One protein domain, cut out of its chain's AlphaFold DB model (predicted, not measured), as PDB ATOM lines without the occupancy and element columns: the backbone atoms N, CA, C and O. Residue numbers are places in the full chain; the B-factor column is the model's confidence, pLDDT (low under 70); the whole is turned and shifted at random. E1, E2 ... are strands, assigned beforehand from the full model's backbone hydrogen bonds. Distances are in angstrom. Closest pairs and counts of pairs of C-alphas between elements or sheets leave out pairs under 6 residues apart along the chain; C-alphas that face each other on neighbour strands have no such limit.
ATOM      1  N   PHE A 508      26.278 110.799  99.763       92.94
ATOM      2  CA  PHE A 508      25.074 110.912  98.945       92.94
ATOM      3  C   PHE A 508      25.455 111.164  97.496       92.94
ATOM      4  O   PHE A 508      26.169 112.116  97.182       92.94
ATOM      5  N   PHE A 509      24.976 110.296  96.610       85.62
ATOM      6  CA  PHE A 509      25.368 110.285  95.206       85.62
ATOM      7  C   PHE A 509      24.392 111.090  94.350       85.62
ATOM      8  O   PHE A 509      23.187 111.136  94.617       85.62
ATOM      9  N   GLN A 510      24.910 111.680  93.275       80.88
ATOM     10  CA  GLN A 510      24.112 112.356  92.257       80.88
ATOM     11  C   GLN A 510      23.502 111.319  91.304       80.88
ATOM     12  O   GLN A 510      24.006 111.081  90.209       80.88
ATOM     13  N   VAL A 511      22.426 110.664  91.739       75.44
ATOM     14  CA  VAL A 511      21.650 109.741  90.904       75.44
ATOM     15  C   VAL A 511      20.249 110.318  90.731       75.44
ATOM     16  O   VAL A 511      19.618 110.781  91.679       75.44
ATOM     17  N   THR A 512      19.742 110.332  89.502       66.25
ATOM     18  CA  THR A 512      18.399 110.849  89.221       66.25
ATOM     19  C   THR A 512      17.356 110.134  90.083       66.25
ATOM     20  O   THR A 512      17.309 108.906  90.118       66.25
ATOM     21  N   GLY A 513      16.517 110.902  90.783       68.88
ATOM     22  CA  GLY A 513      15.457 110.368  91.644       68.88
ATOM     23  C   GLY A 513      15.912 109.884  93.025       68.88
ATOM     24  O   GLY A 513      15.072 109.434  93.798       68.88
ATOM     25  N   THR A 514      17.199 109.989  93.377       80.12
ATOM     26  CA  THR A 514      17.665 109.679  94.742       80.12
ATOM     27  C   THR A 514      17.664 110.885  95.664       80.12
ATOM     28  O   THR A 514      17.848 110.714  96.865       80.12
ATOM     29  N   GLN A 515      17.453 112.088  95.133       88.38
ATOM     30  CA  GLN A 515      17.388 113.316  95.913       88.38
ATOM     31  C   GLN A 515      16.170 114.139  95.504       88.38
ATOM     32  O   GLN A 515      15.866 114.269  94.318       88.38
ATOM     33  N   THR A 516      15.445 114.684  96.474       88.81
ATOM     34  CA  THR A 516      14.208 115.435  96.226       88.81
ATOM     35  C   THR A 516      14.053 116.522  97.273       88.81
ATOM     36  O   THR A 516      14.259 116.267  98.455       88.81
ATOM     37  N   LEU A 517      13.695 117.727  96.833       91.50
ATOM     38  CA  LEU A 517      13.201 118.786  97.701       91.50
ATOM     39  C   LEU A 517      11.739 119.059  97.347       91.50
ATOM     40  O   LEU A 517      11.433 119.398  96.206       91.50
ATOM     41  N   ASP A 518      10.857 118.930  98.328       90.81
ATOM     42  CA  ASP A 518       9.446 119.277  98.205       90.81
ATOM     43  C   ASP A 518       8.920 119.909  99.505       90.81
ATOM     44  O   ASP A 518       9.680 120.236 100.418       90.81
ATOM     45  N   GLU A 519       7.603 120.105  99.599       88.88
ATOM     46  CA  GLU A 519       6.948 120.701 100.770       88.88
ATOM     47  C   GLU A 519       7.122 119.904 102.069       88.88
ATOM     48  O   GLU A 519       6.949 120.464 103.151       88.88
ATOM     49  N   LYS A 520       7.445 118.611 101.984       91.19
ATOM     50  CA  LYS A 520       7.659 117.758 103.152       91.19
ATOM     51  C   LYS A 520       9.111 117.823 103.639       91.19
ATOM     52  O   LYS A 520       9.369 117.574 104.819       91.19
ATOM     53  N   GLY A 521      10.053 118.170 102.761       93.19
ATOM     54  CA  GLY A 521      11.453 118.363 103.117       93.19
ATOM     55  C   GLY A 521      12.435 118.034 102.000       93.19
ATOM     56  O   GLY A 521      12.071 117.809 100.848       93.19
ATOM     57  N   PHE A 522      13.711 118.013 102.373       93.56
ATOM     58  CA  PHE A 522      14.788 117.470 101.563       93.56
ATOM     59  C   PHE A 522      15.046 116.012 101.946       93.56
ATOM     60  O   PHE A 522      15.237 115.688 103.123       93.56
ATOM     61  N   TYR A 523      15.095 115.151 100.937       93.19
ATOM     62  CA  TYR A 523      15.361 113.727 101.071       93.19
ATOM     63  C   TYR A 523      16.510 113.337 100.157       93.19
ATOM     64  O   TYR A 523      16.517 113.730  98.992       93.19
ATOM     65  N   ALA A 524      17.453 112.544 100.660       93.31
ATOM     66  CA  ALA A 524      18.552 112.024  99.855       93.31
ATOM     67  C   ALA A 524      18.863 110.572 100.217       93.31
ATOM     68  O   ALA A 524      19.076 110.250 101.384       93.31
ATOM     69  N   ARG A 525      18.926 109.693  99.217       92.75
ATOM     70  CA  ARG A 525      19.407 108.320  99.368       92.75
ATOM     71  C   ARG A 525      20.911 108.280  99.152       92.75
ATOM     72  O   ARG A 525      21.433 108.824  98.179       92.75
ATOM     73  N   GLY A 526      21.596 107.605 100.054       93.88
ATOM     74  CA  GLY A 526      23.040 107.475 100.051       93.88
ATOM     75  C   GLY A 526      23.473 106.284 100.882       93.88
ATOM     76  O   GLY A 526      22.728 105.316 101.036       93.88
ATOM     77  N   LYS A 527      24.683 106.371 101.416       93.94
ATOM     78  CA  LYS A 527      25.297 105.340 102.243       93.94
ATOM     79  C   LYS A 527      25.827 105.924 103.538       93.94
ATOM     80  O   LYS A 527      26.283 107.064 103.569       93.94
ATOM     81  N   VAL A 528      25.808 105.114 104.587       94.56
ATOM     82  CA  VAL A 528      26.455 105.390 105.869       94.56
ATOM     83  C   VAL A 528      27.448 104.272 106.173       94.56
ATOM     84  O   VAL A 528      27.126 103.094 106.020       94.56
ATOM     85  N   TYR A 529      28.670 104.633 106.551       92.12
ATOM     86  CA  TYR A 529      29.741 103.673 106.807       92.12
ATOM     87  C   TYR A 529      30.772 104.218 107.791       92.12
ATOM     88  O   TYR A 529      30.910 105.425 107.963       92.12
ATOM     89  N   GLU A 530      31.548 103.319 108.376       86.88
ATOM     90  CA  GLU A 530      32.754 103.631 109.142       86.88
ATOM     91  C   GLU A 530      33.988 103.146 108.371       86.88
ATOM     92  O   GLU A 530      33.981 102.041 107.823       86.88
ATOM     93  N   LYS A 531      35.032 103.978 108.275       78.81
ATOM     94  CA  LYS A 531      36.278 103.635 107.566       78.81
ATOM     95  C   LYS A 531      37.309 103.038 108.519       78.81
ATOM     96  O   LYS A 531      37.559 103.602 109.578       78.81
ATOM     97  N   ILE A 532      37.988 101.979 108.079       71.62
ATOM     98  CA  ILE A 532      39.191 101.432 108.721       71.62
ATOM     99  C   ILE A 532      40.277 101.281 107.656       71.62
ATOM    100  O   ILE A 532      40.204 100.414 106.787       71.62
ATOM    101  N   GLY A 533      41.297 102.141 107.707       72.12
ATOM    102  CA  GLY A 533      42.324 102.196 106.664       72.12
ATOM    103  C   GLY A 533      41.715 102.513 105.291       72.12
ATOM    104  O   GLY A 533      41.070 103.549 105.126       72.12
ATOM    105  N   SER A 534      41.926 101.630 104.310       74.75
ATOM    106  CA  SER A 534      41.313 101.715 102.972       74.75
ATOM    107  C   SER A 534      39.936 101.050 102.868       74.75
ATOM    108  O   SER A 534      39.251 101.259 101.867       74.75
ATOM    109  N   ASP A 535      39.530 100.272 103.874       75.69
ATOM    110  CA  ASP A 535      38.310  99.467 103.856       75.69
ATOM    111  C   ASP A 535      37.180 100.108 104.679       75.69
ATOM    112  O   ASP A 535      37.368 101.083 105.415       75.69
ATOM    113  N   LYS A 536      35.969  99.561 104.535       84.00
ATOM    114  CA  LYS A 536      34.785  99.951 105.310       84.00
ATOM    115  C   LYS A 536      34.438  98.848 106.299       84.00
ATOM    116  O   LYS A 536      34.330  97.685 105.916       84.00
ATOM    117  N   LEU A 537      34.240  99.229 107.554       78.69
ATOM    118  CA  LEU A 537      33.877  98.317 108.634       78.69
ATOM    119  C   LEU A 537      32.455  97.775 108.474       78.69
ATOM    120  O   LEU A 537      32.190  96.585 108.630       78.69
ATOM    121  N   PHE A 538      31.546  98.676 108.130       85.12
ATOM    122  CA  PHE A 538      30.193  98.387 107.690       85.12
ATOM    123  C   PHE A 538      29.811  99.408 106.627       85.12
ATOM    124  O   PHE A 538      30.382 100.496 106.567       85.12
ATOM    125  N   GLU A 539      28.826  99.071 105.807       91.56
ATOM    126  CA  GLU A 539      28.218  99.989 104.855       91.56
ATOM    127  C   GLU A 539      26.731  99.665 104.756       91.56
ATOM    128  O   GLU A 539      26.367  98.516 104.507       91.56
ATOM    129  N   PHE A 540      25.888 100.679 104.943       93.81
ATOM    130  CA  PHE A 540      24.446 100.551 104.790       93.81
ATOM    131  C   PHE A 540      23.907 101.620 103.845       93.81
ATOM    132  O   PHE A 540      24.282 102.789 103.948       93.81
ATOM    133  N   ASP A 541      22.985 101.238 102.968       93.94
ATOM    134  CA  ASP A 541      22.107 102.167 102.271       93.94
ATOM    135  C   ASP A 541      21.239 102.900 103.297       93.94
ATOM    136  O   ASP A 541      20.660 102.294 104.204       93.94
ATOM    137  N   ALA A 542      21.132 104.214 103.153       94.50
ATOM    138  CA  ALA A 542      20.407 105.055 104.084       94.50
ATOM    139  C   ALA A 542      19.705 106.213 103.380       94.50
ATOM    140  O   ALA A 542      20.109 106.668 102.308       94.50
ATOM    141  N   TRP A 543      18.664 106.712 104.032       94.31
ATOM    142  CA  TRP A 543      17.939 107.908 103.653       94.31
ATOM    143  C   TRP A 543      18.220 109.021 104.653       94.31
ATOM    144  O   TRP A 543      18.026 108.861 105.857       94.31
ATOM    145  N   LEU A 544      18.658 110.161 104.140       95.38
ATOM    146  CA  LEU A 544      18.716 111.423 104.854       95.38
ATOM    147  C   LEU A 544      17.386 112.146 104.689       95.38
ATOM    148  O   LEU A 544      16.880 112.287 103.579       95.38
ATOM    149  N   TYR A 545      16.868 112.633 105.806       95.56
ATOM    150  CA  TYR A 545      15.642 113.397 105.929       95.56
ATOM    151  C   TYR A 545      15.987 114.729 106.584       95.56
ATOM    152  O   TYR A 545      16.475 114.761 107.714       95.56
ATOM    153  N   ARG A 546      15.709 115.832 105.896       94.12
ATOM    154  CA  ARG A 546      15.782 117.184 106.443       94.12
ATOM    155  C   ARG A 546      14.420 117.848 106.250       94.12
ATOM    156  O   ARG A 546      14.057 118.217 105.140       94.12
ATOM    157  N   THR A 547      13.660 117.972 107.332       93.75
ATOM    158  CA  THR A 547      12.336 118.621 107.347       93.75
ATOM    159  C   THR A 547      12.456 120.050 107.874       93.75
ATOM    160  O   THR A 547      13.565 120.540 108.053       93.75
ATOM    161  N   THR A 548      11.359 120.756 108.143       88.94
ATOM    162  CA  THR A 548      11.441 122.045 108.856       88.94
ATOM    163  C   THR A 548      11.981 121.869 110.275       88.94
ATOM    164  O   THR A 548      12.804 122.664 110.726       88.94
ATOM    165  N   ASP A 549      11.606 120.770 110.930       88.31
ATOM    166  CA  ASP A 549      11.744 120.622 112.382       88.31
ATOM    167  C   ASP A 549      12.938 119.755 112.793       88.31
ATOM    168  O   ASP A 549      13.375 119.798 113.941       88.31
ATOM    169  N   SER A 550      13.470 118.938 111.878       92.75
ATOM    170  CA  SER A 550      14.486 117.945 112.230       92.75
ATOM    171  C   SER A 550      15.414 117.584 111.073       92.75
ATOM    172  O   SER A 550      15.129 117.864 109.904       92.75
ATOM    173  N   THR A 551      16.528 116.949 111.426       95.56
ATOM    174  CA  THR A 551      17.449 116.299 110.492       95.56
ATOM    175  C   THR A 551      17.762 114.909 111.028       95.56
ATOM    176  O   THR A 551      18.196 114.771 112.173       95.56
ATOM    177  N   SER A 552      17.556 113.881 110.214       96.19
ATOM    178  CA  SER A 552      17.825 112.494 110.588       96.19
ATOM    179  C   SER A 552      18.280 111.662 109.402       96.19
ATOM    180  O   SER A 552      17.847 111.888 108.280       96.19
ATOM    181  N   LEU A 553      19.095 110.654 109.671       96.69
ATOM    182  CA  LEU A 553      19.443 109.590 108.748       96.69
ATOM    183  C   LEU A 553      18.814 108.290 109.247       96.69
ATOM    184  O   LEU A 553      18.875 107.995 110.440       96.69
ATOM    185  N   VAL A 554      18.222 107.511 108.348       95.62
ATOM    186  CA  VAL A 554      17.602 106.216 108.649       95.62
ATOM    187  C   VAL A 554      18.146 105.172 107.683       95.62
ATOM    188  O   VAL A 554      18.189 105.411 106.478       95.62
ATOM    189  N   ILE A 555      18.567 104.019 108.198       95.00
ATOM    190  CA  ILE A 555      19.008 102.889 107.372       95.00
ATOM    191  C   ILE A 555      17.812 102.347 106.584       95.00
ATOM    192  O   ILE A 555      16.736 102.128 107.146       95.00
ATOM    193  N   ASP A 556      18.000 102.134 105.281       90.44
ATOM    194  CA  ASP A 556      16.944 101.674 104.382       90.44
ATOM    195  C   ASP A 556      16.590 100.209 104.653       90.44
ATOM    196  O   ASP A 556      17.305  99.271 104.286       90.44
ATOM    197  N   HIS A 557      15.445 100.015 105.290       79.69
ATOM    198  CA  HIS A 557      14.985  98.705 105.707       79.69
ATOM    199  C   HIS A 557      14.452  97.837 104.563       79.69
ATOM    200  O   HIS A 557      14.359  96.619 104.720       79.69
ATOM    201  N   ALA A 558      14.105  98.442 103.421       74.56
ATOM    202  CA  ALA A 558      13.456  97.750 102.311       74.56
ATOM    203  C   ALA A 558      14.396  96.778 101.578       74.56
ATOM    204  O   ALA A 558      13.930  95.863 100.902       74.56
ATOM    205  N   ASN A 559      15.714  96.941 101.735       75.12
ATOM    206  CA  ASN A 559      16.709  96.171 100.984       75.12
ATOM    207  C   ASN A 559      17.225  94.925 101.730       75.12
ATOM    208  O   ASN A 559      18.197  94.327 101.279       75.12
ATOM    209  N   ASN A 560      16.618  94.541 102.867       80.44
ATOM    210  CA  ASN A 560      17.063  93.418 103.716       80.44
ATOM    211  C   ASN A 560      18.581  93.420 103.952       80.44
ATOM    212  O   ASN A 560      19.269  92.407 103.810       80.44
ATOM    213  N   GLN A 561      19.099  94.601 104.294       90.19
ATOM    214  CA  GLN A 561      20.524  94.818 104.490       90.19
ATOM    215  C   GLN A 561      21.067  93.942 105.614       90.19
ATOM    216  O   GLN A 561      20.347  93.584 106.552       90.19
ATOM    217  N   MET A 562      22.351  93.607 105.517       89.25
ATOM    218  CA  MET A 562      22.998  92.697 106.448       89.25
ATOM    219  C   MET A 562      24.344  93.223 106.934       89.25
ATOM    220  O   MET A 562      25.100  93.819 106.172       89.25
ATOM    221  N   PHE A 563      24.657  92.943 108.196       86.69
ATOM    222  CA  PHE A 563      25.951  93.233 108.808       86.69
ATOM    223  C   PHE A 563      26.632  91.922 109.183       86.69
ATOM    224  O   PHE A 563      26.082  91.133 109.947       86.69
ATOM    225  N   ARG A 564      27.811  91.650 108.624       80.69
ATOM    226  CA  ARG A 564      28.564  90.422 108.912       80.69
ATOM    227  C   ARG A 564      29.548  90.699 110.031       80.69
ATOM    228  O   ARG A 564      30.387  91.579 109.890       80.69
ATOM    229  N   PHE A 565      29.489  89.893 111.084       72.06
ATOM    230  CA  PHE A 565      30.510  89.933 112.126       72.06
ATOM    231  C   PHE A 565      31.800  89.308 111.585       72.06
ATOM    232  O   PHE A 565      32.876  89.893 111.627       72.06
ATOM    233  N   SER A 566      31.696  88.112 111.000       69.19
ATOM    234  CA  SER A 566      32.875  87.342 110.610       69.19
ATOM    235  C   SER A 566      32.672  86.516 109.338       69.19
ATOM    236  O   SER A 566      31.684  85.808 109.158       69.19
ATOM    237  N   GLY A 567      33.660  86.570 108.441       67.38
ATOM    238  CA  GLY A 567      33.699  85.781 107.205       67.38
ATOM    239  C   GLY A 567      32.735  86.253 106.105       67.38
ATOM    240  O   GLY A 567      31.833  87.061 106.319       67.38
ATOM    241  N   ASN A 568      32.919  85.703 104.902       67.62
ATOM    242  CA  ASN A 568      32.251  86.180 103.683       67.62
ATOM    243  C   ASN A 568      31.198  85.201 103.115       67.62
ATOM    244  O   ASN A 568      30.598  85.478 102.082       67.62
ATOM    245  N   GLY A 569      30.934  84.066 103.779       69.25
ATOM    246  CA  GLY A 569      30.059  82.997 103.268       69.25
ATOM    247  C   GLY A 569      28.619  83.044 103.790       69.25
ATOM    248  O   GLY A 569      28.328  83.700 104.786       69.25
ATOM    249  N   ALA A 570      27.686  82.326 103.159       72.44
ATOM    250  CA  ALA A 570      26.295  82.244 103.635       72.44
ATOM    251  C   ALA A 570      26.179  81.663 105.060       72.44
ATOM    252  O   ALA A 570      25.245  81.994 105.779       72.44
ATOM    253  N   ALA A 571      27.144  80.852 105.500       74.75
ATOM    254  CA  ALA A 571      27.208  80.280 106.847       74.75
ATOM    255  C   ALA A 571      27.752  81.245 107.922       74.75
ATOM    256  O   ALA A 571      27.745  80.903 109.096       74.75
ATOM    257  N   SER A 572      28.206  82.442 107.541       78.50
ATOM    258  CA  SER A 572      28.782  83.414 108.474       78.50
ATOM    259  C   SER A 572      27.756  83.984 109.463       78.50
ATOM    260  O   SER A 572      26.663  84.374 109.019       78.50
ATOM    261  N   PRO A 573      28.132  84.135 110.749       77.19
ATOM    262  CA  PRO A 573      27.386  84.923 111.722       77.19
ATOM    263  C   PRO A 573      27.143  86.352 111.220       77.19
ATOM    264  O   PRO A 573      28.075  87.046 110.794       77.19
ATOM    265  N   ARG A 574      25.886  86.797 111.261       85.62
ATOM    266  CA  ARG A 574      25.467  88.110 110.749       85.62
ATOM    267  C   ARG A 574      24.199  88.631 111.419       85.62
ATOM    268  O   ARG A 574      23.435  87.856 111.993       85.62
ATOM    269  N   LEU A 575      23.945  89.921 111.243       87.44
ATOM    270  CA  LEU A 575      22.615  90.507 111.334       87.44
ATOM    271  C   LEU A 575      21.951  90.532 109.961       87.44
ATOM    272  O   LEU A 575      22.564  90.969 108.991       87.44
ATOM    273  N   GLU A 576      20.697  90.098 109.894       89.62
ATOM    274  CA  GLU A 576      19.796  90.304 108.755       89.62
ATOM    275  C   GLU A 576      18.723  91.339 109.095       89.62
ATOM    276  O   GLU A 576      18.371  91.517 110.265       89.62
ATOM    277  N   ASN A 577      18.160  91.962 108.058       89.94
ATOM    278  CA  ASN A 577      17.140  93.003 108.163       89.94
ATOM    279  C   ASN A 577      17.615  94.138 109.068       89.94
ATOM    280  O   ASN A 577      16.982  94.400 110.078       89.94
ATOM    281  N   VAL A 578      18.750  94.763 108.760       91.94
ATOM    282  CA  VAL A 578      19.302  95.837 109.598       91.94
ATOM    283  C   VAL A 578      18.416  97.096 109.543       91.94
ATOM    284  O   VAL A 578      18.142  97.598 108.454       91.94
ATOM    285  N   TRP A 579      18.016  97.630 110.709       91.50
ATOM    286  CA  TRP A 579      17.539  99.015 110.886       91.50
ATOM    287  C   TRP A 579      18.572  99.838 111.617       91.50
ATOM    288  O   TRP A 579      19.311  99.332 112.444       91.50
ATOM    289  N   GLY A 580      18.508 101.149 111.451       92.25
ATOM    290  CA  GLY A 580      19.186 102.072 112.335       92.25
ATOM    291  C   GLY A 580      18.807 103.503 112.040       92.25
ATOM    292  O   GLY A 580      18.139 103.794 111.044       92.25
ATOM    293  N   ARG A 581      19.229 104.399 112.923       94.50
ATOM    294  CA  ARG A 581      19.051 105.831 112.733       94.50
ATOM    295  C   ARG A 581      20.151 106.640 113.401       94.50
ATOM    296  O   ARG A 581      20.771 106.211 114.369       94.50
ATOM    297  N   MET A 582      20.306 107.856 112.908       93.94
ATOM    298  CA  MET A 582      21.111 108.929 113.477       93.94
ATOM    299  C   MET A 582      20.292 110.215 113.354       93.94
ATOM    300  O   MET A 582      19.537 110.362 112.396       93.94
ATOM    301  N   HIS A 583      20.387 111.149 114.293       94.94
ATOM    302  CA  HIS A 583      19.683 112.429 114.169       94.94
ATOM    303  C   HIS A 583      20.507 113.576 114.727       94.94
ATOM    304  O   HIS A 583      21.458 113.367 115.477       94.94
ATOM    305  N   VAL A 584      20.160 114.793 114.321       93.00
ATOM    306  CA  VAL A 584      20.811 116.003 114.815       93.00
ATOM    307  C   VAL A 584      20.197 116.401 116.153       93.00
ATOM    308  O   VAL A 584      18.978 116.519 116.276       93.00
ATOM    309  N   LEU A 585      21.054 116.632 117.145       89.31
ATOM    310  CA  LEU A 585      20.707 117.168 118.456       89.31
ATOM    311  C   LEU A 585      21.600 118.384 118.738       89.31
ATOM    312  O   LEU A 585      22.828 118.279 118.778       89.31
ATOM    313  N   GLY A 586      20.990 119.559 118.906       84.25
ATOM    314  CA  GLY A 586      21.733 120.819 118.992       84.25
ATOM    315  C   GLY A 586      22.495 121.102 117.693       84.25
ATOM    316  O   GLY A 586      21.896 121.176 116.625       84.25
ATOM    317  N   THR A 587      23.817 121.254 117.778       80.19
ATOM    318  CA  THR A 587      24.693 121.489 116.614       80.19
ATOM    319  C   THR A 587      25.374 120.218 116.095       80.19
ATOM    320  O   THR A 587      26.182 120.306 115.173       80.19
ATOM    321  N   GLY A 588      25.099 119.055 116.699       86.44
ATOM    322  CA  GLY A 588      25.820 117.804 116.465       86.44
ATOM    323  C   GLY A 588      24.929 116.650 116.012       86.44
ATOM    324  O   GLY A 588      23.709 116.720 116.129       86.44
ATOM    325  N   TRP A 589      25.537 115.571 115.521       91.81
ATOM    326  CA  TRP A 589      24.838 114.306 115.277       91.81
ATOM    327  C   TRP A 589      24.946 113.395 116.504       91.81
ATOM    328  O   TRP A 589      26.010 113.306 117.114       91.81
ATOM    329  N   THR A 590      23.868 112.693 116.855       91.88
ATOM    330  CA  THR A 590      23.946 111.557 117.788       91.88
ATOM    331  C   THR A 590      24.801 110.447 117.183       91.88
ATOM    332  O   THR A 590      24.826 110.354 115.965       91.88
ATOM    333  N   PRO A 591      25.420 109.546 117.958       88.81
ATOM    334  CA  PRO A 591      26.019 108.326 117.412       88.81
ATOM    335  C   PRO A 591      25.048 107.543 116.511       88.81
ATOM    336  O   PRO A 591      23.829 107.582 116.723       88.81
ATOM    337  N   LEU A 592      25.571 106.842 115.499       91.31
ATOM    338  CA  LEU A 592      24.750 105.944 114.687       91.31
ATOM    339  C   LEU A 592      24.366 104.747 115.553       91.31
ATOM    340  O   LEU A 592      25.250 104.072 116.074       91.31
ATOM    341  N   ALA A 593      23.067 104.475 115.670       90.56
ATOM    342  CA  ALA A 593      22.571 103.277 116.330       90.56
ATOM    343  C   ALA A 593      21.865 102.375 115.314       90.56
ATOM    344  O   ALA A 593      20.980 102.848 114.592       90.56
ATOM    345  N   PHE A 594      22.231 101.096 115.255       91.12
ATOM    346  CA  PHE A 594      21.612 100.116 114.361       91.12
ATOM    347  C   PHE A 594      21.389  98.767 115.043       91.12
ATOM    348  O   PHE A 594      22.126  98.381 115.940       91.12
ATOM    349  N   SER A 595      20.377  98.033 114.604       89.12
ATOM    350  CA  SER A 595      19.996  96.726 115.116       89.12
ATOM    351  C   SER A 595      19.630  95.788 113.975       89.12
ATOM    352  O   SER A 595      19.375  96.221 112.853       89.12
ATOM    353  N   GLY A 596      19.599  94.491 114.252       88.88
ATOM    354  CA  GLY A 596      19.171  93.489 113.284       88.88
ATOM    355  C   GLY A 596      18.865  92.151 113.938       88.88
ATOM    356  O   GLY A 596      19.018  91.986 115.151       88.88
ATOM    357  N   ASN A 597      18.445  91.183 113.130       87.25
ATOM    358  CA  ASN A 597      18.144  89.829 113.586       87.25
ATOM    359  C   ASN A 597      19.375  88.934 113.449       87.25
ATOM    360  O   ASN A 597      19.927  88.799 112.355       87.25
ATOM    361  N   LEU A 598      19.787  88.299 114.543       83.56
ATOM    362  CA  LEU A 598      20.949  87.423 114.586       83.56
ATOM    363  C   LEU A 598      20.701  86.138 113.789       83.56
ATOM    364  O   LEU A 598      19.708  85.433 113.990       83.56
ATOM    365  N   ARG A 599      21.630  85.813 112.887       85.31
ATOM    366  CA  ARG A 599      21.580  84.632 112.022       85.31
ATOM    367  C   ARG A 599      22.926  83.940 111.960       85.31
ATOM    368  O   ARG A 599      23.970  84.586 111.966       85.31
ATOM    369  N   ASN A 600      22.875  82.614 111.847       78.56
ATOM    370  CA  ASN A 600      24.035  81.735 111.702       78.56
ATOM    371  C   ASN A 600      25.103  81.919 112.796       78.56
ATOM    372  O   ASN A 600      26.280  81.659 112.566       78.56
ATOM    373  N   ALA A 601      24.685  82.334 113.995       71.69
ATOM    374  CA  ALA A 601      25.495  82.293 115.202       71.69
ATOM    375  C   ALA A 601      25.198  80.974 115.930       71.69
ATOM    376  O   ALA A 601      24.099  80.771 116.443       71.69
TER     377      ALA A 601
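This is residues 508 to 601 of the 715 residues of an uncharacterized protein of Bacteroidia bacterium (UniProt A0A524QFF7). The domain is a single, twisted sheet of six strands that go back and forth one beside the next, with no named helix on either face. The long hairpin of E2 and E3 bends away from the rest of the sheet toward its tip at residues 533 to 534, and the long loop from E4 to E5 lies by the end of the sheet where E5 begins and E6 ends. The 94 printed residues hold E1 to E6 in that order along the chain and across the sheet, all antiparallel; the class is all strand. The whole is only just loose, close to compact, with a radius of gyration of the C-alphas of 15.0 A and spans of 46 by 31 by 28 A.

The sheet is a meander, each strand the antiparallel neighbour of the one before: E1, residues 515 to 518; E2, 521 to 532; E3, 535 to 546; E4, 551 to 555; E5, 574 to 585; E6, 593 to 599. E2 and E3 form a hairpin at 164 degrees between their directions, with N 526 and O 542 2.9 A apart. E2 bends by 55 degrees at residue 525 and E3 by 67 degrees at residue 538. On the other side of E2, E1 is an edge strand, with N 516 and O 523 2.9 A apart. E3 and E4 stand at 132 degrees, with N 545 and O 552 at 2.8 A. E4 and E5 stand at 177 degrees, with N 553 and O 582 at 2.8 A. E5 bends by 78 degrees at residue 577, and its pairing is staggered: residues 574 to 581 pair with E6 and 581 to 583 with E4. E6 is the other edge strand, with N 595 and O 579 2.7 A apart. E1 and E6 are apart.

E1 begins at C-alpha 515, (17.388, 113.316, 95.913). From first to last C-alpha, E2 is 33.0 A long, E5 30.4 A, E3 28.8 A and E6 19.2 A. C-alpha 532, where E2 ends, is at (39.191, 101.432, 108.721), and E6 ends at C-alpha 599, (21.580, 84.632, 112.022).

The two C-alphas farthest apart, those of Glu 519 and Ala 571, are 45.6 A apart. The printed part has no cut. The link from E4 to E5, residues 556 to 573, is long; in it residues 563 to 564 pair antiparallel with residues 574 to 575 of E5. From E5 to E6 the link is short, and the other three links are tight. The mean pLDDT of the printed part is 86.2, and residues 512 to 513 and 566 to 569 are under 70.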